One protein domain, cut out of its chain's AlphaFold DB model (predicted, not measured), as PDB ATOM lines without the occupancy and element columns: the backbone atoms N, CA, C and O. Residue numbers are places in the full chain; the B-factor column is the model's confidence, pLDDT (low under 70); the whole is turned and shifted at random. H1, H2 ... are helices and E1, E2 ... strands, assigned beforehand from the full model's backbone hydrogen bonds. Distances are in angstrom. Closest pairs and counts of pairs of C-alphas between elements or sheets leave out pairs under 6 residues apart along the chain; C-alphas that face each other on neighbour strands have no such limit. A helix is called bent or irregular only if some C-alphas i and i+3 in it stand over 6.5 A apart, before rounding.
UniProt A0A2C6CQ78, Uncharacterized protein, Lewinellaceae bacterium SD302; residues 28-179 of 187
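AT A GLANCE: This is residues 28 to 179 of the 187 residues of an uncharacterized protein of Lewinellaceae bacterium SD302 (UniProt A0A2C6CQ78). One strongly twisted sheet of seven strands makes a compact body with the short helices H1, H2 and H4 packed on it, while the long helix H5 sticks far out from this body like a handle. Two of the sheet's strands, E5 and E7, bend sharply within it, and residues 104 to 111, holding H3, stick out as a small second projection. The printed part has 152 residues, and its named elements run E1 H1 E2 E3 E4 H2 E5 H3 E6 H4 E7 H5, five helices and seven strands, of mixed class. The sheet's order is E1 E2 E6 E7 E5 E4 E3, mixed. The whole is loose, with a radius of gyration of the C-alphas of 18.8 A, and elongated, spanning 72 by 39 by 32 A.

IN THESE COORDINATES: Find C-alpha 28 at (31.608, 16.864, -39.729), where E1 begins and runs to residue 32. Read on through H1, residues 33 to 39, E2, 45 to 50, E3, 59 to 61, E4, 71 to 77, 18.9 A long, and H2, 79 to 86. E5, residues 91 to 100, is 24.9 A long and bends by 73 degrees at residue 94. Next come H3, 104 to 109, E6, 119 to 124, and H4, 134 to 140, which is irregular, but only just: C-alphas 135 and 138 are 7.0 A apart. E7, residues 142 to 153, bends by 114 degrees at residue 146. H5, residues 161 to 179, is 26.2 A long and ends at C-alpha 179, (55.450, 41.794, -63.042).

HOW THE PARTS SIT: Begin at edge strand E1, parallel to E2, with N 31 and O 48 3.0 A apart. E1, H1 and E2 form a strand-helix-strand unit, two parallel neighbour strands with a helix between, and its crossover is right-handed. H1 is on the sheet, its height over the sheet 7.8 A; the closest C-alphas of H1 and E2 are those of Leu 33 and Leu 49, 5.3 A. E2 and E6 are antiparallel, with N 49 and O 120 at 2.8 A; E6 and E7 are antiparallel, with N 152 and O 123 at 2.8 A. E7 and E5 are parallel, with N 98 and O 151 at 2.8 A. E5 and E4 are antiparallel, with N 74 and O 97 at 2.8 A, and E3 and E4 form an antiparallel hairpin, with N 61 and O 71 at 2.8 A. H2, on the sheet, runs across the strands, at 84 degrees to E5 on the local plane; the C-alphas of Tyr 85 and Val 91, their closest, are 6.2 A apart. H4 is on the sheet too; its closest C-alphas with E7 are those of Trp 137 and Glu 143, 6.3 A. H3 and H5 are not on the sheet. Every O i to N i+4 pair is within hydrogen-bond range in H1, H2 and H5; in H3 it is 1 of 2, and in H4 0 of 3, beside 2 of 4 O i to N i+3 pairs.

THE WHOLE: The two C-alphas farthest apart are those of Ala 87 and Gly 179, 72.0 A. Without the free stretches 104 to 111 and 159 to 179, the body spans 40 by 34 by 29 A. The printed part has no cut and no long link. Look for pLDDT under 70 at residues 42 to 44, 102 to 118 and 156 to 164 of this model; the mean of the printed part is 81.5.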
ATOM      1  N   LEU A  28      32.033  17.656 -40.877       75.56
ATOM      2  CA  LEU A  28      31.608  16.864 -39.729       75.56
ATOM      3  C   LEU A  28      30.500  15.903 -40.173       75.56
ATOM      4  O   LEU A  28      29.442  16.343 -40.641       75.56
ATOM      5  N   ARG A  29      30.760  14.603 -40.057       81.69
ATOM      6  CA  ARG A  29      29.757  13.560 -40.273       81.69
ATOM      7  C   ARG A  29      29.250  13.103 -38.920       81.69
ATOM      8  O   ARG A  29      30.020  12.608 -38.105       81.69
ATOM      9  N   THR A  30      27.960  13.289 -38.696       86.56
ATOM     10  CA  THR A  30      27.277  12.752 -37.526       86.56
ATOM     11  C   THR A  30      26.714  11.390 -37.889       86.56
ATOM     12  O   THR A  30      25.979  11.270 -38.871       86.56
ATOM     13  N   VAL A  31      27.121  10.371 -37.147       88.81
ATOM     14  CA  VAL A  31      26.841   8.962 -37.437       88.81
ATOM     15  C   VAL A  31      26.677   8.200 -36.129       88.81
ATOM     16  O   VAL A  31      27.391   8.471 -35.170       88.81
ATOM     17  N   ALA A  32      25.767   7.232 -36.079       89.31
ATOM     18  CA  ALA A  32      25.675   6.331 -34.935       89.31
ATOM     19  C   ALA A  32      26.876   5.374 -34.920       89.31
ATOM     20  O   ALA A  32      27.264   4.860 -35.978       89.31
ATOM     21  N   LEU A  33      27.430   5.094 -33.737       88.50
ATOM     22  CA  LEU A  33      28.578   4.190 -33.591       88.50
ATOM     23  C   LEU A  33      28.322   2.819 -34.232       88.50
ATOM     24  O   LEU A  33      29.165   2.324 -34.973       88.50
ATOM     25  N   GLN A  34      27.131   2.247 -34.038       87.81
ATOM     26  CA  GLN A  34      26.791   0.941 -34.611       87.81
ATOM     27  C   GLN A  34      26.889   0.931 -36.144       87.81
ATOM     28  O   GLN A  34      27.401  -0.013 -36.734       87.81
ATOM     29  N   THR A  35      26.477   2.016 -36.806       85.81
ATOM     30  CA  THR A  35      26.582   2.126 -38.270       85.81
ATOM     31  C   THR A  35      28.037   2.137 -38.732       85.81
ATOM     32  O   THR A  35      28.350   1.558 -39.771       85.81
ATOM     33  N   VAL A  36      28.929   2.771 -37.968       85.88
ATOM     34  CA  VAL A  36      30.372   2.786 -38.254       85.88
ATOM     35  C   VAL A  36      30.967   1.389 -38.127       85.88
ATOM     36  O   VAL A  36      31.725   0.975 -39.000       85.88
ATOM     37  N   LEU A  37      30.581   0.654 -37.083       86.12
ATOM     38  CA  LEU A  37      31.034  -0.719 -36.862       86.12
ATOM     39  C   LEU A  37      30.539  -1.682 -37.954       86.12
ATOM     40  O   LEU A  37      31.284  -2.567 -38.362       86.12
ATOM     41  N   ASP A  38      29.317  -1.493 -38.464       86.12
ATOM     42  CA  ASP A  38      28.718  -2.401 -39.455       86.12
ATOM     43  C   ASP A  38      29.163  -2.121 -40.899       86.12
ATOM     44  O   ASP A  38      29.289  -3.041 -41.710       86.12
ATOM     45  N   SER A  39      29.329  -0.844 -41.260       81.94
ATOM     46  CA  SER A  39      29.562  -0.416 -42.649       81.94
ATOM     47  C   SER A  39      30.994   0.033 -42.941       81.94
ATOM     48  O   SER A  39      31.337   0.264 -44.105       81.94
ATOM     49  N   GLY A  40      31.828   0.125 -41.904       78.81
ATOM     50  CA  GLY A  40      33.153   0.720 -41.980       78.81
ATOM     51  C   GLY A  40      33.102   2.234 -42.196       78.81
ATOM     52  O   GLY A  40      32.043   2.853 -42.351       78.81
ATOM     53  N   MET A  41      34.274   2.865 -42.202       74.94
ATOM     54  CA  MET A  41      34.398   4.308 -42.385       74.94
ATOM     55  C   MET A  41      35.645   4.653 -43.188       74.94
ATOM     56  O   MET A  41      36.632   3.930 -43.148       74.94
ATOM     57  N   GLY A  42      35.575   5.735 -43.963       67.44
ATOM     58  CA  GLY A  42      36.708   6.191 -44.761       67.44
ATOM     59  C   GLY A  42      37.784   6.856 -43.904       67.44
ATOM     60  O   GLY A  42      37.473   7.531 -42.920       67.44
ATOM     61  N   ASP A  43      39.039   6.701 -44.322       64.31
ATOM     62  CA  ASP A  43      40.192   7.309 -43.658       64.31
ATOM     63  C   ASP A  43      40.077   8.836 -43.591       64.31
ATOM     64  O   ASP A  43      39.602   9.495 -44.524       64.31
ATOM     65  N   ALA A  44      40.566   9.401 -42.486       61.66
ATOM     66  CA  ALA A  44      40.645  10.839 -42.252       61.66
ATOM     67  C   ALA A  44      39.287  11.576 -42.227       61.66
ATOM     68  O   ALA A  44      39.237  12.797 -42.346       61.66
ATOM     69  N   ASP A  45      38.152  10.910 -42.026       72.81
ATOM     70  CA  ASP A  45      36.899  11.640 -41.802       72.81
ATOM     71  C   ASP A  45      36.887  12.326 -40.419       72.81
ATOM     72  O   ASP A  45      37.307  11.759 -39.408       72.81
ATOM     73  N   PHE A  46      36.397  13.571 -40.372       82.19
ATOM     74  CA  PHE A  46      36.051  14.238 -39.116       82.19
ATOM     75  C   PHE A  46      34.625  13.852 -38.728       82.19
ATOM     76  O   PHE A  46      33.668  14.161 -39.450       82.19
ATOM     77  N   VAL A  47      34.479  13.162 -37.600       86.50
ATOM     78  CA  VAL A  47      33.229  12.495 -37.236       86.50
ATOM     79  C   VAL A  47      32.789  12.827 -35.826       86.50
ATOM     80  O   VAL A  47      33.604  13.001 -34.921       86.50
ATOM     81  N   ARG A  48      31.470  12.874 -35.656       89.00
ATOM     82  CA  ARG A  48      30.796  12.819 -34.366       89.00
ATOM     83  C   ARG A  48      30.012  11.519 -34.323       89.00
ATOM     84  O   ARG A  48      29.026  11.363 -35.041       89.00
ATOM     85  N   LEU A  49      30.484  10.609 -33.493       89.44
ATOM     86  CA  LEU A  49      29.834   9.353 -33.179       89.44
ATOM     87  C   LEU A  49      28.742   9.638 -32.160       89.44
ATOM     88  O   LEU A  49      29.047  10.141 -31.086       89.44
ATOM     89  N   GLU A  50      27.493   9.362 -32.496       90.69
ATOM     90  CA  GLU A  50      26.377   9.361 -31.550       90.69
ATOM     91  C   GLU A  50      26.281   7.999 -30.865       90.69
ATOM     92  O   GLU A  50      26.697   6.986 -31.436       90.69
ATOM     93  N   GLU A  51      25.727   7.988 -29.650       89.00
ATOM     94  CA  GLU A  51      25.573   6.773 -28.838       89.00
ATOM     95  C   GLU A  51      26.925   6.078 -28.613       89.00
ATOM     96  O   GLU A  51      27.059   4.860 -28.685       89.00
ATOM     97  N   ALA A  52      27.954   6.891 -28.388       88.94
ATOM     98  CA  ALA A  52      29.316   6.450 -28.159       88.94
ATOM     99  C   ALA A  52      29.745   6.849 -26.750       88.94
ATOM    100  O   ALA A  52      29.627   8.016 -26.369       88.94
ATOM    101  N   GLU A  53      30.269   5.886 -26.002       89.38
ATOM    102  CA  GLU A  53      30.761   6.073 -24.643       89.38
ATOM    103  C   GLU A  53      32.241   5.691 -24.568       89.38
ATOM    104  O   GLU A  53      32.670   4.673 -25.111       89.38
ATOM    105  N   LEU A  54      33.040   6.532 -23.911       88.62
ATOM    106  CA  LEU A  54      34.448   6.245 -23.651       88.62
ATOM    107  C   LEU A  54      34.570   5.425 -22.374       88.62
ATOM    108  O   LEU A  54      33.917   5.729 -21.376       88.62
ATOM    109  N   THR A  55      35.453   4.430 -22.376       87.06
ATOM    110  CA  THR A  55      35.777   3.700 -21.150       87.06
ATOM    111  C   THR A  55      36.484   4.596 -20.139       87.06
ATOM    112  O   THR A  55      37.412   5.323 -20.492       87.06
ATOM    113  N   ASP A  56      36.117   4.473 -18.861       79.00
ATOM    114  CA  ASP A  56      36.791   5.183 -17.761       79.00
ATOM    115  C   ASP A  56      38.262   4.762 -17.606       79.00
ATOM    116  O   ASP A  56      39.121   5.558 -17.224       79.00
ATOM    117  N   ASN A  57      38.565   3.499 -17.923       80.19
ATOM    118  CA  ASN A  57      39.937   3.012 -17.983       80.19
ATOM    119  C   ASN A  57      40.564   3.366 -19.331       80.19
ATOM    120  O   ASN A  57      39.915   3.267 -20.376       80.19
ATOM    121  N   TYR A  58      41.851   3.693 -19.290       85.19
ATOM    122  CA  TYR A  58      42.654   3.993 -20.463       85.19
ATOM    123  C   TYR A  58      43.996   3.272 -20.421       85.19
ATOM    124  O   TYR A  58      44.515   2.935 -19.354       85.19
ATOM    125  N   LEU A  59      44.560   3.051 -21.605       88.19
ATOM    126  CA  LEU A  59      45.937   2.617 -21.782       88.19
ATOM    127  C   LEU A  59      46.832   3.821 -22.056       88.19
ATOM    128  O   LEU A  59      46.401   4.799 -22.668       88.19
ATOM    129  N   ILE A  60      48.085   3.722 -21.618       87.75
ATOM    130  CA  ILE A  60      49.108   4.737 -21.860       87.75
ATOM    131  C   ILE A  60      50.075   4.201 -22.914       87.75
ATOM    132  O   ILE A  60      50.726   3.177 -22.712       87.75
ATOM    133  N   GLY A  61      50.156   4.901 -24.041       87.38
ATOM    134  CA  GLY A  61      51.242   4.782 -25.003       87.38
ATOM    135  C   GLY A  61      52.360   5.740 -24.619       87.38
ATOM    136  O   GLY A  61      52.256   6.933 -24.903       87.38
ATOM    137  N   GLU A  62      53.396   5.222 -23.963       85.62
ATOM    138  CA  GLU A  62      54.482   6.025 -23.391       85.62
ATOM    139  C   GLU A  62      55.200   6.895 -24.438       85.62
ATOM    140  O   GLU A  62      55.392   6.514 -25.602       85.62
ATOM    141  N   ALA A  63      55.625   8.082 -24.008       83.62
ATOM    142  CA  ALA A  63      56.502   8.961 -24.757       83.62
ATOM    143  C   ALA A  63      57.794   8.243 -25.178       83.62
ATOM    144  O   ALA A  63      58.449   7.562 -24.393       83.62
ATOM    145  N   LEU A  64      58.186   8.414 -26.445       84.88
ATOM    146  CA  LEU A  64      59.396   7.780 -26.979       84.88
ATOM    147  C   LEU A  64      60.657   8.620 -26.733       84.88
ATOM    148  O   LEU A  64      61.771   8.111 -26.857       84.88
ATOM    149  N   THR A  65      60.481   9.906 -26.433       83.00
ATOM    150  CA  THR A  65      61.531  10.895 -26.168       83.00
ATOM    151  C   THR A  65      61.018  11.923 -25.163       83.00
ATOM    152  O   THR A  65      59.811  12.114 -25.072       83.00
ATOM    153  N   ASP A  66      61.915  12.647 -24.492       77.88
ATOM    154  CA  ASP A  66      61.551  13.668 -23.491       77.88
ATOM    155  C   ASP A  66      60.701  14.830 -24.055       77.88
ATOM    156  O   ASP A  66      59.947  15.454 -23.316       77.88
ATOM    157  N   ASP A  67      60.802  15.106 -25.361       79.50
ATOM    158  CA  ASP A  67      60.015  16.134 -26.066       79.50
ATOM    159  C   ASP A  67      58.691  15.594 -26.657       79.50
ATOM    160  O   ASP A  67      58.004  16.298 -27.400       79.50
ATOM    161  N   ASP A  68      58.359  14.326 -26.406       80.19
ATOM    162  CA  ASP A  68      57.191  13.653 -26.976       80.19
ATOM    163  C   ASP A  68      56.138  13.380 -25.896       80.19
ATOM    164  O   ASP A  68      56.434  13.210 -24.720       80.19
ATOM    165  N   GLU A  69      54.880  13.361 -26.311       82.56
ATOM    166  CA  GLU A  69      53.719  13.387 -25.424       82.56
ATOM    167  C   GLU A  69      53.109  11.994 -25.263       82.56
ATOM    168  O   GLU A  69      52.952  11.277 -26.255       82.56
ATOM    169  N   ASP A  70      52.703  11.615 -24.052       85.38
ATOM    170  CA  ASP A  70      52.008  10.345 -23.822       85.38
ATOM    171  C   ASP A  70      50.683  10.290 -24.583       85.38
ATOM    172  O   ASP A  70      49.963  11.289 -24.717       85.38
ATOM    173  N   TYR A  71      50.356   9.103 -25.094       89.56
ATOM    174  CA  TYR A  71      49.071   8.847 -25.733       89.56
ATOM    175  C   TYR A  71      48.150   8.177 -24.733       89.56
ATOM    176  O   TYR A  71      48.506   7.175 -24.120       89.56
ATOM    177  N   HIS A  72      46.952   8.717 -24.591       88.69
ATOM    178  CA  HIS A  72      45.896   8.109 -23.800       88.69
ATOM    179  C   HIS A  72      44.917   7.445 -24.749       88.69
ATOM    180  O   HIS A  72      44.381   8.121 -25.625       88.69
ATOM    181  N   LEU A  73      44.714   6.137 -24.595       91.12
ATOM    182  CA  LEU A  73      43.832   5.343 -25.442       91.12
ATOM    183  C   LEU A  73      42.643   4.826 -24.628       91.12
ATOM    184  O   LEU A  73      42.828   4.154 -23.616       91.12
ATOM    185  N   HIS A  74      41.433   5.096 -25.102       91.81
ATOM    186  CA  HIS A  74      40.160   4.674 -24.523       91.81
ATOM    187  C   HIS A  74      39.402   3.823 -25.538       91.81
ATOM    188  O   HIS A  74      39.391   4.146 -26.727       91.81
ATOM    189  N   ALA A  75      38.735   2.760 -25.098       93.31
ATOM    190  CA  ALA A  75      37.813   2.070 -25.988       93.31
ATOM    191  C   ALA A  75      36.550   2.925 -26.155       93.31
ATOM    192  O   ALA A  75      36.083   3.550 -25.199       93.31
ATOM    193  N   ILE A  76      36.025   2.962 -27.377       92.88
ATOM    194  CA  ILE A  76      34.742   3.585 -27.692       92.88
ATOM    195  C   ILE A  76      33.717   2.458 -27.794       92.88
ATOM    196  O   ILE A  76      33.832   1.577 -28.648       92.88
ATOM    197  N   LEU A  77      32.740   2.479 -26.894       93.19
ATOM    198  CA  LEU A  77      31.734   1.440 -26.732       93.19
ATOM    199  C   LEU A  77      30.345   1.973 -27.087       93.19
ATOM    200  O   LEU A  77      30.045   3.152 -26.895       93.19
ATOM    201  N   THR A  78      29.489   1.084 -27.585       92.75
ATOM    202  CA  THR A  78      28.040   1.331 -27.651       92.75
ATOM    203  C   THR A  78      27.445   1.334 -26.238       92.75
ATOM    204  O   THR A  78      28.064   0.776 -25.329       92.75
ATOM    205  N   PRO A  79      26.232   1.871 -26.014       90.94
ATOM    206  CA  PRO A  79      25.641   1.914 -24.674       90.94
ATOM    207  C   PRO A  79      25.429   0.511 -24.080       90.94
ATOM    208  O   PRO A  79      25.598   0.296 -22.881       90.94
ATOM    209  N   GLU A  80      25.110  -0.474 -24.925       91.62
ATOM    210  CA  GLU A  80      24.962  -1.877 -24.517       91.62
ATOM    211  C   GLU A  80      26.299  -2.470 -24.050       91.62
ATOM    212  O   GLU A  80      26.372  -3.113 -22.999       91.62
ATOM    213  N   GLN A  81      27.375  -2.208 -24.796       93.69
ATOM    214  CA  GLN A  81      28.725  -2.637 -24.431       93.69
ATOM    215  C   GLN A  81      29.240  -1.899 -23.196       93.69
ATOM    216  O   GLN A  81      29.867  -2.519 -22.344       93.69
ATOM    217  N   ALA A  82      28.967  -0.602 -23.063       91.31
ATOM    218  CA  ALA A  82      29.351   0.174 -21.894       91.31
ATOM    219  C   ALA A  82      28.683  -0.377 -20.626       91.31
ATOM    220  O   ALA A  82      29.366  -0.626 -19.634       91.31
ATOM    221  N   ALA A  83      27.385  -0.697 -20.684       91.69
ATOM    222  CA  ALA A  83      26.675  -1.328 -19.574       91.69
ATOM    223  C   ALA A  83      27.270  -2.697 -19.189       91.69
ATOM    224  O   ALA A  83      27.469  -2.969 -18.001       91.69
ATOM    225  N   ALA A  84      27.596  -3.543 -20.175       93.19
ATOM    226  CA  ALA A  84      28.251  -4.834 -19.941       93.19
ATOM    227  C   ALA A  84      29.656  -4.664 -19.331       93.19
ATOM    228  O   ALA A  84      30.024  -5.340 -18.368       93.19
ATOM    229  N   TYR A  85      30.419  -3.694 -19.832       92.62
ATOM    230  CA  TYR A  85      31.745  -3.359 -19.326       92.62
ATOM    231  C   TYR A  85      31.700  -2.873 -17.870       92.62
ATOM    232  O   TYR A  85      32.467  -3.354 -17.031       92.62
ATOM    233  N   THR A  86      30.761  -1.986 -17.524       90.06
ATOM    234  CA  THR A  86      30.542  -1.537 -16.139       90.06
ATOM    235  C   THR A  86      30.110  -2.685 -15.221       90.06
ATOM    236  O   THR A  86      30.447  -2.682 -14.035       90.06
ATOM    237  N   ALA A  87      29.421  -3.701 -15.750       92.69
ATOM    238  CA  ALA A  87      29.098  -4.930 -15.021       92.69
ATOM    239  C   ALA A  87      30.310  -5.870 -14.820       92.69
ATOM    240  O   ALA A  87      30.191  -6.892 -14.140       92.69
ATOM    241  N   GLY A  88      31.483  -5.521 -15.357       91.88
ATOM    242  CA  GLY A  88      32.707  -6.319 -15.275       91.88
ATOM    243  C   GLY A  88      32.772  -7.448 -16.302       91.88
ATOM    244  O   GLY A  88      33.621  -8.335 -16.177       91.88
ATOM    245  N   GLU A  89      31.887  -7.438 -17.299       94.31
ATOM    246  CA  GLU A  89      31.911  -8.401 -18.392       94.31
ATOM    247  C   GLU A  89      33.007  -8.057 -19.401       94.31
ATOM    248  O   GLU A  89      33.483  -6.922 -19.503       94.31
ATOM    249  N   LYS A  90      33.423  -9.070 -20.159       93.88
ATOM    250  CA  LYS A  90      34.321  -8.865 -21.288       93.88
ATOM    251  C   LYS A  90      33.542  -8.323 -22.474       93.88
ATOM    252  O   LYS A  90      32.523  -8.901 -22.844       93.88
ATOM    253  N   VAL A  91      34.065  -7.275 -23.098       94.75
ATOM    254  CA  VAL A  91      33.439  -6.633 -24.257       94.75
ATOM    255  C   VAL A  91      34.390  -6.594 -25.439       94.75
ATOM    256  O   VAL A  91      35.603  -6.489 -25.265       94.75
ATOM    257  N   THR A  92      33.834  -6.663 -26.647       95.19
ATOM    258  CA  THR A  92      34.607  -6.512 -27.880       95.19
ATOM    259  C   THR A  92      34.494  -5.080 -28.395       95.19
ATOM    260  O   THR A  92      33.405  -4.660 -28.776       95.19
ATOM    261  N   ALA A  93      35.595  -4.330 -28.420       93.88
ATOM    262  CA  ALA A  93      35.632  -2.960 -28.927       93.88
ATOM    263  C   ALA A  93      36.114  -2.933 -30.385       93.88
ATOM    264  O   ALA A  93      37.218  -3.384 -30.691       93.88
ATOM    265  N   GLY A  94      35.297  -2.380 -31.282       92.69
ATOM    266  CA  GLY A  94      35.677  -2.145 -32.682       92.69
ATOM    267  C   GLY A  94      36.267  -0.761 -32.943       92.69
ATOM    268  O   GLY A  94      36.691  -0.466 -34.057       92.69
ATOM    269  N   MET A  95      36.303   0.107 -31.928       93.88
ATOM    270  CA  MET A  95      36.803   1.465 -32.079       93.88
ATOM    271  C   MET A  95      37.562   1.926 -30.835       93.88
ATOM    272  O   MET A  95      37.167   1.639 -29.703       93.88
ATOM    273  N   VAL A  96      38.664   2.644 -31.049       94.44
ATOM    274  CA  VAL A  96      39.545   3.150 -29.990       94.44
ATOM    275  C   VAL A  96      39.770   4.642 -30.187       94.44
ATOM    276  O   VAL A  96      40.276   5.089 -31.216       94.44
ATOM    277  N   GLY A  97      39.409   5.424 -29.178       92.19
ATOM    278  CA  GLY A  97      39.711   6.843 -29.097       92.19
ATOM    279  C   GLY A  97      41.104   7.069 -28.523       92.19
ATOM    280  O   GLY A  97      41.468   6.424 -27.545       92.19
ATOM    281  N   TRP A  98      41.883   7.994 -29.077       91.81
ATOM    282  CA  TRP A  98      43.165   8.387 -28.501       91.81
ATOM    283  C   TRP A  98      43.419   9.891 -28.553       91.81
ATOM    284  O   TRP A  98      42.884  10.604 -29.399       91.81
ATOM    285  N   TYR A  99      44.256  10.395 -27.652       86.94
ATOM    286  CA  TYR A  99      44.694  11.793 -27.648       86.94
ATOM    287  C   TYR A  99      46.079  11.937 -27.015       86.94
ATOM    288  O   TYR A  99      46.557  11.025 -26.344       86.94
ATOM    289  N   LYS A 100      46.733  13.081 -27.251       85.06
ATOM    290  CA  LYS A 100      48.046  13.406 -26.676       85.06
ATOM    291  C   LYS A 100      47.891  14.263 -25.420       85.06
ATOM    292  O   LYS A 100      47.036  15.150 -25.402       85.06
ATOM    293  N   ILE A 101      48.702  14.023 -24.394       72.25
ATOM    294  CA  ILE A 101      48.802  14.897 -23.214       72.25
ATOM    295  C   ILE A 101      49.991  15.850 -23.371       72.25
ATOM    296  O   ILE A 101      51.076  15.371 -23.660       72.25
ATOM    297  N   PRO A 102      49.844  17.155 -23.086       56.69
ATOM    298  CA  PRO A 102      48.762  17.757 -22.329       56.69
ATOM    299  C   PRO A 102      47.778  18.463 -23.251       56.69
ATOM    300  O   PRO A 102      48.104  19.459 -23.889       56.69
ATOM    301  N   TYR A 103      46.512  18.050 -23.228       55.03
ATOM    302  CA  TYR A 103      45.445  19.010 -23.501       55.03
ATOM    303  C   TYR A 103      45.487  20.058 -22.373       55.03
ATOM    304  O   TYR A 103      44.806  19.919 -21.353       55.03
ATOM    305  N   GLU A 104      46.361  21.065 -22.513       46.12
ATOM    306  CA  GLU A 104      46.656  22.068 -21.482       46.12
ATOM    307  C   GLU A 104      45.382  22.742 -20.964       46.12
ATOM    308  O   GLU A 104      45.294  23.024 -19.774       46.12
ATOM    309  N   ASP A 105      44.381  22.954 -21.817       50.72
ATOM    310  CA  ASP A 105      43.157  23.668 -21.446       50.72
ATOM    311  C   ASP A 105      42.200  22.840 -20.579       50.72
ATOM    312  O   ASP A 105      41.462  23.389 -19.765       50.72
ATOM    313  N   CYS A 106      42.211  21.516 -20.716       55.38
ATOM    314  CA  CYS A 106      41.271  20.647 -20.014       55.38
ATOM    315  C   CYS A 106      41.790  20.296 -18.610       55.38
ATOM    316  O   CYS A 106      41.068  20.408 -17.615       55.38
ATOM    317  N   VAL A 107      43.081  19.954 -18.508       46.56
ATOM    318  CA  VAL A 107      43.727  19.614 -17.230       46.56
ATOM    319  C   VAL A 107      43.913  20.857 -16.352       46.56
ATOM    320  O   VAL A 107      43.720  20.769 -15.140       46.56
ATOM    321  N   LYS A 108      44.212  22.035 -16.930       44.59
ATOM    322  CA  LYS A 108      44.336  23.287 -16.152       44.59
ATOM    323  C   LYS A 108      43.011  23.754 -15.542       44.59
ATOM    324  O   LYS A 108      43.042  24.363 -14.477       44.59
ATOM    325  N   ASN A 109      41.876  23.472 -16.185       50.53
ATOM    326  CA  ASN A 109      40.558  23.934 -15.734       50.53
ATOM    327  C   ASN A 109      39.790  22.904 -14.884       50.53
ATOM    328  O   ASN A 109      38.731  23.231 -14.359       50.53
ATOM    329  N   GLY A 110      40.314  21.682 -14.716       45.47
ATOM    330  CA  GLY A 110      39.660  20.630 -13.923       45.47
ATOM    331  C   GLY A 110      38.352  20.104 -14.529       45.47
ATOM    332  O   GLY A 110      37.601  19.417 -13.844       45.47
ATOM    333  N   ASP A 111      38.096  20.413 -15.801       51.78
ATOM    334  CA  ASP A 111      36.817  20.198 -16.488       51.78
ATOM    335  C   ASP A 111      36.847  18.995 -17.441       51.78
ATOM    336  O   ASP A 111      35.950  18.815 -18.266       51.78
ATOM    337  N   CYS A 112      37.874  18.145 -17.342       55.47
ATOM    338  CA  CYS A 112      37.934  16.911 -18.114       55.47
ATOM    339  C   CYS A 112      36.922  15.893 -17.593       55.47
ATOM    340  O   CYS A 112      37.266  14.943 -16.889       55.47
ATOM    341  N   GLN A 113      35.659  16.086 -17.956       52.25
ATOM    342  CA  GLN A 113      34.651  15.042 -17.886       52.25
ATOM    343  C   GLN A 113      34.923  14.059 -19.025       52.25
ATOM    344  O   GLN A 113      34.340  14.131 -20.107       52.25
ATOM    345  N   TYR A 114      35.881  13.165 -18.786       57.56
ATOM    346  CA  TYR A 114      36.016  11.932 -19.545       57.56
ATOM    347  C   TYR A 114      34.824  11.057 -19.160       57.56
ATOM    348  O   TYR A 114      34.832  10.429 -18.109       57.56
ATOM    349  N   GLY A 115      33.757  11.108 -19.952       52.00
ATOM    350  CA  GLY A 115      32.590  10.254 -19.751       52.00
ATOM    351  C   GLY A 115      31.271  11.017 -19.774       52.00
ATOM    352  O   GLY A 115      31.131  12.092 -19.195       52.00
ATOM    353  N   ASN A 116      30.281  10.405 -20.423       50.91
ATOM    354  CA  ASN A 116      28.860  10.776 -20.420       50.91
ATOM    355  C   ASN A 116      28.420  11.949 -21.294       50.91
ATOM    356  O   ASN A 116      27.310  12.459 -21.132       50.91
ATOM    357  N   GLN A 117      29.214  12.343 -22.283       59.06
ATOM    358  CA  GLN A 117      28.609  12.965 -23.454       59.06
ATOM    359  C   GLN A 117      28.196  11.792 -24.332       59.06
ATOM    360  O   GLN A 117      29.061  11.023 -24.723       59.06
ATOM    361  N   GLY A 118      26.899  11.593 -24.593       68.69
ATOM    362  CA  GLY A 118      26.386  10.514 -25.461       68.69
ATOM    363  C   GLY A 118      26.826  10.636 -26.928       68.69
ATOM    364  O   GLY A 118      26.117  10.207 -27.835       68.69
ATOM    365  N   PHE A 119      27.957  11.299 -27.160       83.00
ATOM    366  CA  PHE A 119      28.660  11.418 -28.406       83.00
ATOM    367  C   PHE A 119      30.174  11.513 -28.163       83.00
ATOM    368  O   PHE A 119      30.636  12.080 -27.171       83.00
ATOM    369  N   VAL A 120      30.948  11.045 -29.137       87.25
ATOM    370  CA  VAL A 120      32.405  11.193 -29.196       87.25
ATOM    371  C   VAL A 120      32.760  11.857 -30.519       87.25
ATOM    372  O   VAL A 120      32.251  11.470 -31.566       87.25
ATOM    373  N   GLU A 121      33.615  12.876 -30.498       86.50
ATOM    374  CA  GLU A 121      34.007  13.615 -31.700       86.50
ATOM    375  C   GLU A 121      35.519  13.571 -31.904       86.50
ATOM    376  O   GLU A 121      36.290  13.687 -30.949       86.50
ATOM    377  N   GLY A 122      35.950  13.431 -33.155       86.19
ATOM    378  CA  GLY A 122      37.366  13.399 -33.485       86.19
ATOM    379  C   GLY A 122      37.649  13.174 -34.961       86.19
ATOM    380  O   GLY A 122      36.749  13.127 -35.801       86.19
ATOM    381  N   LEU A 123      38.933  13.037 -35.265       86.12
ATOM    382  CA  LEU A 123      39.436  12.734 -36.600       86.12
ATOM    383  C   LEU A 123      39.825  11.260 -36.671       86.12
ATOM    384  O   LEU A 123      40.556  10.793 -35.800       86.12
ATOM    385  N   ILE A 124      39.390  10.535 -37.697       87.94
ATOM    386  CA  ILE A 124      39.813   9.143 -37.891       87.94
ATOM    387  C   ILE A 124      41.282   9.129 -38.280       87.94
ATOM    388  O   ILE A 124      41.664   9.609 -39.347       87.94
ATOM    389  N   THR A 125      42.114   8.625 -37.381       86.50
ATOM    390  CA  THR A 125      43.553   8.505 -37.589       86.50
ATOM    391  C   THR A 125      44.111   7.518 -36.586       86.50
ATOM    392  O   THR A 125      43.725   7.506 -35.414       86.50
ATOM    393  N   GLU A 126      45.067   6.725 -37.038       88.75
ATOM    394  CA  GLU A 126      45.761   5.770 -36.188       88.75
ATOM    395  C   GLU A 126      46.773   6.481 -35.278       88.75
ATOM    396  O   GLU A 126      47.380   7.482 -35.686       88.75
ATOM    397  N   PRO A 127      46.956   6.004 -34.035       87.81
ATOM    398  CA  PRO A 127      48.133   6.346 -33.256       87.81
ATOM    399  C   PRO A 127      49.370   5.717 -33.908       87.81
ATOM    400  O   PRO A 127      49.291   4.699 -34.584       87.81
ATOM    401  N   THR A 128      50.549   6.281 -33.660       87.00
ATOM    402  CA  THR A 128      51.808   5.640 -34.056       87.00
ATOM    403  C   THR A 128      51.912   4.248 -33.422       87.00
ATOM    404  O   THR A 128      51.794   4.151 -32.202       87.00
ATOM    405  N   ASP A 129      52.236   3.207 -34.200       85.38
ATOM    406  CA  ASP A 129      52.320   1.802 -33.741       85.38
ATOM    407  C   ASP A 129      53.057   1.617 -32.410       85.38
ATOM    408  O   ASP A 129      52.629   0.885 -31.526       85.38
ATOM    409  N   ARG A 130      54.172   2.335 -32.232       85.50
ATOM    410  CA  ARG A 130      55.008   2.257 -31.021       85.50
ATOM    411  C   ARG A 130      54.312   2.740 -29.746       85.50
ATOM    412  O   ARG A 130      54.783   2.430 -28.661       85.50
ATOM    413  N   LYS A 131      53.240   3.519 -29.884       85.69
ATOM    414  CA  LYS A 131      52.434   4.090 -28.799       85.69
ATOM    415  C   LYS A 131      51.056   3.434 -28.696       85.69
ATOM    416  O   LYS A 131      50.181   3.958 -28.016       85.69
ATOM    417  N   ASN A 132      50.848   2.308 -29.375       88.50
ATOM    418  CA  ASN A 132      49.592   1.573 -29.373       88.50
ATOM    419  C   ASN A 132      49.798   0.189 -28.736       88.50
ATOM    420  O   ASN A 132      50.126  -0.764 -29.443       88.50
ATOM    421  N   PRO A 133      49.642   0.054 -27.407       87.88
ATOM    422  CA  PRO A 133      49.857  -1.211 -26.702       87.88
ATOM    423  C   PRO A 133      48.664  -2.170 -26.887       87.88
ATOM    424  O   PRO A 133      47.912  -2.445 -25.946       87.88
ATOM    425  N   VAL A 134      48.475  -2.679 -28.109       88.25
ATOM    426  CA  VAL A 134      47.342  -3.535 -28.518       88.25
ATOM    427  C   VAL A 134      47.206  -4.774 -27.619       88.25
ATOM    428  O   VAL A 134      46.109  -5.164 -27.223       88.25
ATOM    429  N   GLU A 135      48.322  -5.371 -27.214       89.38
ATOM    430  CA  GLU A 135      48.360  -6.550 -26.346       89.38
ATOM    431  C   GLU A 135      47.899  -6.299 -24.900       89.38
ATOM    432  O   GLU A 135      47.687  -7.253 -24.143       89.38
ATOM    433  N   SER A 136      47.755  -5.036 -24.489       90.62
ATOM    434  CA  SER A 136      47.385  -4.682 -23.115       90.62
ATOM    435  C   SER A 136      45.872  -4.603 -22.895       90.62
ATOM    436  O   SER A 136      45.433  -4.765 -21.755       90.62
ATOM    437  N   TRP A 137      45.062  -4.459 -23.952       91.19
ATOM    438  CA  TRP A 137      43.595  -4.355 -23.857       91.19
ATOM    439  C   TRP A 137      42.912  -5.515 -23.114       91.19
ATOM    440  O   TRP A 137      42.096  -5.236 -22.227       91.19
ATOM    441  N   PRO A 138      43.277  -6.797 -23.333       91.81
ATOM    442  CA  PRO A 138      42.614  -7.912 -22.653       91.81
ATOM    443  C   PRO A 138      42.748  -7.887 -21.125       91.81
ATOM    444  O   PRO A 138      41.931  -8.488 -20.427       91.81
ATOM    445  N   ARG A 139      43.755  -7.184 -20.580       90.81
ATOM    446  CA  ARG A 139      43.919  -7.001 -19.123       90.81
ATOM    447  C   ARG A 139      42.844  -6.097 -18.519       90.81
ATOM    448  O   ARG A 139      42.630  -6.142 -17.313       90.81
ATOM    449  N   HIS A 140      42.170  -5.318 -19.357       88.81
ATOM    450  CA  HIS A 140      41.097  -4.406 -18.987       88.81
ATOM    451  C   HIS A 140      39.725  -4.938 -19.416       88.81
ATOM    452  O   HIS A 140      38.823  -4.144 -19.604       88.81
ATOM    453  N   ASN A 141      39.547  -6.257 -19.586       92.81
ATOM    454  CA  ASN A 141      38.289  -6.870 -20.051       92.81
ATOM    455  C   ASN A 141      37.798  -6.359 -21.420       92.81
ATOM    456  O   ASN A 141      36.617  -6.483 -21.740       92.81
ATOM    457  N   ILE A 142      38.699  -5.820 -22.240       93.44
ATOM    458  CA  ILE A 142      38.392  -5.342 -23.586       93.44
ATOM    459  C   ILE A 142      39.149  -6.218 -24.577       93.44
ATOM    460  O   ILE A 142      40.377  -6.295 -24.555       93.44
ATOM    461  N   GLU A 143      38.414  -6.900 -25.441       94.62
ATOM    462  CA  GLU A 143      38.965  -7.600 -26.596       94.62
ATOM    463  C   GLU A 143      38.780  -6.694 -27.816       94.62
ATOM    464  O   GLU A 143      37.718  -6.116 -28.015       94.62
ATOM    465  N   LEU A 144      39.823  -6.495 -28.613       92.81
ATOM    466  CA  LEU A 144      39.702  -5.679 -29.817       92.81
ATOM    467  C   LEU A 144      39.112  -6.512 -30.958       92.81
ATOM    468  O   LEU A 144      39.413  -7.701 -31.077       92.81
ATOM    469  N   ALA A 145      38.263  -5.893 -31.780       92.56
ATOM    470  CA  ALA A 145      37.792  -6.504 -33.020       92.56
ATOM    471  C   ALA A 145      38.962  -6.757 -33.993       92.56
ATOM    472  O   ALA A 145      40.049  -6.205 -33.832       92.56
ATOM    473  N   GLU A 146      38.741  -7.594 -35.011       87.88
ATOM    474  CA  GLU A 146      39.761  -7.886 -36.032       87.88
ATOM    475  C   GLU A 146      40.163  -6.627 -36.817       87.88
ATOM    476  O   GLU A 146      41.344  -6.407 -37.074       87.88
ATOM    477  N   GLU A 147      39.188  -5.768 -37.115       88.38
ATOM    478  CA  GLU A 147      39.396  -4.438 -37.682       88.38
ATOM    479  C   GLU A 147      39.012  -3.388 -36.633       88.38
ATOM    480  O   GLU A 147      37.850  -3.290 -36.231       88.38
ATOM    481  N   VAL A 148      39.997  -2.618 -36.161       91.94
ATOM    482  CA  VAL A 148      39.801  -1.557 -35.163       91.94
ATOM    483  C   VAL A 148      39.935  -0.205 -35.832       91.94
ATOM    484  O   VAL A 148      40.962   0.096 -36.438       91.94
ATOM    485  N   ILE A 149      38.927   0.643 -35.660       91.81
ATOM    486  CA  ILE A 149      38.984   2.020 -36.140       91.81
ATOM    487  C   ILE A 149      39.544   2.911 -35.030       91.81
ATOM    488  O   ILE A 149      39.077   2.887 -33.890       91.81
ATOM    489  N   TYR A 150      40.534   3.733 -35.360       92.44
ATOM    490  CA  TYR A 150      41.134   4.666 -34.412       92.44
ATOM    491  C   TYR A 150      40.628   6.090 -34.630       92.44
ATOM    492  O   TYR A 150      40.585   6.596 -35.754       92.44
ATOM    493  N   LEU A 151      40.268   6.755 -33.534       90.56
ATOM    494  CA  LEU A 151      39.760   8.119 -33.534       90.56
ATOM    495  C   LEU A 151      40.648   9.008 -32.671       90.56
ATOM    496  O   LEU A 151      40.709   8.836 -31.458       90.56
ATOM    497  N   GLN A 152      41.288  10.010 -33.264       89.56
ATOM    498  CA  GLN A 152      41.942  11.047 -32.485       89.56
ATOM    499  C   GLN A 152      40.901  12.014 -31.921       89.56
ATOM    500  O   GLN A 152      40.323  12.829 -32.650       89.56
ATOM    501  N   LEU A 153      40.674  11.909 -30.617       87.62
ATOM    502  CA  LEU A 153      39.619  12.610 -29.899       87.62
ATOM    503  C   LEU A 153      39.840  14.125 -29.910       87.62
ATOM    504  O   LEU A 153      40.966  14.603 -29.767       87.62
ATOM    505  N   TRP A 154      38.747  14.871 -30.101       79.69
ATOM    506  CA  TRP A 154      38.666  16.341 -30.041       79.69
ATOM    507  C   TRP A 154      39.647  17.091 -30.943       79.69
ATOM    508  O   TRP A 154      39.912  18.283 -30.752       79.69
ATOM    509  N   LYS A 155      40.200  16.414 -31.946       77.56
ATOM    510  CA  LYS A 155      41.033  17.050 -32.951       77.56
ATOM    511  C   LYS A 155      40.159  17.548 -34.087       77.56
ATOM    512  O   LYS A 155      39.590  16.767 -34.844       77.56
ATOM    513  N   ALA A 156      40.100  18.867 -34.227       69.75
ATOM    514  CA  ALA A 156      39.500  19.492 -35.392       69.75
ATOM    515  C   ALA A 156      40.350  19.217 -36.652       69.75
ATOM    516  O   ALA A 156      41.585  19.173 -36.566       69.75
ATOM    517  N   PRO A 157      39.723  19.080 -37.834       67.25
ATOM    518  CA  PRO A 157      40.452  18.950 -39.086       67.25
ATOM    519  C   PRO A 157      41.268  20.223 -39.334       67.25
ATOM    520  O   PRO A 157      40.801  21.343 -39.103       67.25
ATOM    521  N   LEU A 158      42.506  20.055 -39.801       64.50
ATOM    522  CA  LEU A 158      43.428  21.165 -40.039       64.50
ATOM    523  C   LEU A 158      42.821  22.120 -41.063       64.50
ATOM    524  O   LEU A 158      42.422  21.722 -42.154       64.50
ATOM    525  N   ALA A 159      42.668  23.382 -40.675       58.44
ATOM    526  CA  ALA A 159      41.701  24.229 -41.338       58.44
ATOM    527  C   ALA A 159      42.184  24.750 -42.696       58.44
ATOM    528  O   ALA A 159      43.327  25.167 -42.888       58.44
ATOM    529  N   TRP A 160      41.229  24.760 -43.622       58.97
ATOM    530  CA  TRP A 160      41.198  25.381 -44.947       58.97
ATOM    531  C   TRP A 160      42.000  26.688 -45.120       58.97
ATOM    532  O   TRP A 160      42.346  27.039 -46.248       58.97
ATOM    533  N   TYR A 161      42.316  27.417 -44.045       59.69
ATOM    534  CA  TYR A 161      43.167  28.601 -44.086       59.69
ATOM    535  C   TYR A 161      44.596  28.293 -44.555       59.69
ATOM    536  O   TYR A 161      45.189  29.143 -45.213       59.69
ATOM    537  N   TRP A 162      45.141  27.096 -44.304       65.44
ATOM    538  CA  TRP A 162      46.436  26.695 -44.878       65.44
ATOM    539  C   TRP A 162      46.347  26.535 -46.398       65.44
ATOM    540  O   TRP A 162      47.246  26.975 -47.114       65.44
ATOM    541  N   ASN A 163      45.230  26.003 -46.899       66.19
ATOM    542  CA  ASN A 163      44.965  25.898 -48.337       66.19
ATOM    543  C   ASN A 163      44.831  27.286 -48.963       66.19
ATOM    544  O   ASN A 163      45.429  27.560 -50.003       66.19
ATOM    545  N   LEU A 164      44.101  28.184 -48.296       69.12
ATOM    546  CA  LEU A 164      43.988  29.575 -48.719       69.12
ATOM    547  C   LEU A 164      45.358  30.267 -48.717       69.12
ATOM    548  O   LEU A 164      45.680  30.974 -49.667       69.12
ATOM    549  N   LEU A 165      46.183  30.038 -47.696       76.44
ATOM    550  CA  LEU A 165      47.515  30.625 -47.581       76.44
ATOM    551  C   LEU A 165      48.460  30.116 -48.675       76.44
ATOM    552  O   LEU A 165      49.151  30.925 -49.290       76.44
ATOM    553  N   MET A 166      48.456  28.815 -48.981       74.75
ATOM    554  CA  MET A 166      49.245  28.271 -50.093       74.75
ATOM    555  C   MET A 166      48.751  28.777 -51.452       74.75
ATOM    556  O   MET A 166      49.566  29.110 -52.313       74.75
ATOM    557  N   PHE A 167      47.435  28.890 -51.640       76.31
ATOM    558  CA  PHE A 167      46.849  29.451 -52.856       76.31
ATOM    559  C   PHE A 167      47.240  30.920 -53.054       76.31
ATOM    560  O   PHE A 167      47.746  31.288 -54.114       76.31
ATOM    561  N   LEU A 168      47.071  31.753 -52.023       81.44
ATOM    562  CA  LEU A 168      47.463  33.164 -52.054       81.44
ATOM    563  C   LEU A 168      48.979  33.328 -52.214       81.44
ATOM    564  O   LEU A 168      49.421  34.196 -52.965       81.44
ATOM    565  N   GLY A 169      49.772  32.473 -51.566       83.12
ATOM    566  CA  GLY A 169      51.225  32.440 -51.720       83.12
ATOM    567  C   GLY A 169      51.646  32.125 -53.157       83.12
ATOM    568  O   GLY A 169      52.438  32.865 -53.743       83.12
ATOM    569  N   GLY A 170      51.069  31.082 -53.761       80.31
ATOM    570  CA  GLY A 170      51.309  30.725 -55.161       80.31
ATOM    571  C   GLY A 170      50.891  31.832 -56.133       80.31
ATOM    572  O   GLY A 170      51.651  32.180 -57.041       80.31
ATOM    573  N   LEU A 171      49.726  32.445 -55.902       83.12
ATOM    574  CA  LEU A 171      49.243  33.583 -56.686       83.12
ATOM    575  C   LEU A 171      50.196  34.786 -56.585       83.12
ATOM    576  O   LEU A 171      50.519  35.402 -57.601       83.12
ATOM    577  N   GLY A 172      50.695  35.087 -55.383       84.56
ATOM    578  CA  GLY A 172      51.651  36.171 -55.150       84.56
ATOM    579  C   GLY A 172      52.977  35.964 -55.884       84.56
ATOM    580  O   GLY A 172      53.478  36.889 -56.527       84.56
ATOM    581  N   VAL A 173      53.522  34.743 -55.861       84.44
ATOM    582  CA  VAL A 173      54.745  34.401 -56.612       84.44
ATOM    583  C   VAL A 173      54.520  34.537 -58.118       84.44
ATOM    584  O   VAL A 173      55.361  35.112 -58.811       84.44
ATOM    585  N   ALA A 174      53.381  34.066 -58.630       81.38
ATOM    586  CA  ALA A 174      53.048  34.183 -60.048       81.38
ATOM    587  C   ALA A 174      52.972  35.654 -60.497       81.38
ATOM    588  O   ALA A 174      53.597  36.028 -61.492       81.38
ATOM    589  N   MET A 175      52.289  36.504 -59.720       84.69
ATOM    590  CA  MET A 175      52.208  37.944 -59.988       84.69
ATOM    591  C   MET A 175      53.585  38.622 -59.951       84.69
ATOM    592  O   MET A 175      53.877  39.456 -60.808       84.69
ATOM    593  N   LEU A 176      54.460  38.252 -59.008       85.25
ATOM    594  CA  LEU A 176      55.826  38.789 -58.928       85.25
ATOM    595  C   LEU A 176      56.668  38.443 -60.163       85.25
ATOM    596  O   LEU A 176      57.391  39.300 -60.680       85.25
ATOM    597  N   VAL A 177      56.582  37.203 -60.650       84.62
ATOM    598  CA  VAL A 177      57.329  36.757 -61.836       84.62
ATOM    599  C   VAL A 177      56.825  37.463 -63.096       84.62
ATOM    600  O   VAL A 177      57.640  37.976 -63.868       84.62
ATOM    601  N   GLU A 178      55.506  37.540 -63.296       80.69
ATOM    602  CA  GLU A 178      54.931  38.249 -64.446       80.69
ATOM    603  C   GLU A 178      55.224  39.752 -64.400       80.69
ATOM    604  O   GLU A 178      55.628  40.323 -65.415       80.69
ATOM    605  N   GLY A 179      55.113  40.381 -63.227       87.31
ATOM    606  CA  GLY A 179      55.450  41.794 -63.042       87.31
ATOM    607  C   GLY A 179      56.911  42.089 -63.385       87.31
ATOM    608  O   GLY A 179      57.201  43.028 -64.128       87.31
TER     609      GLY A 179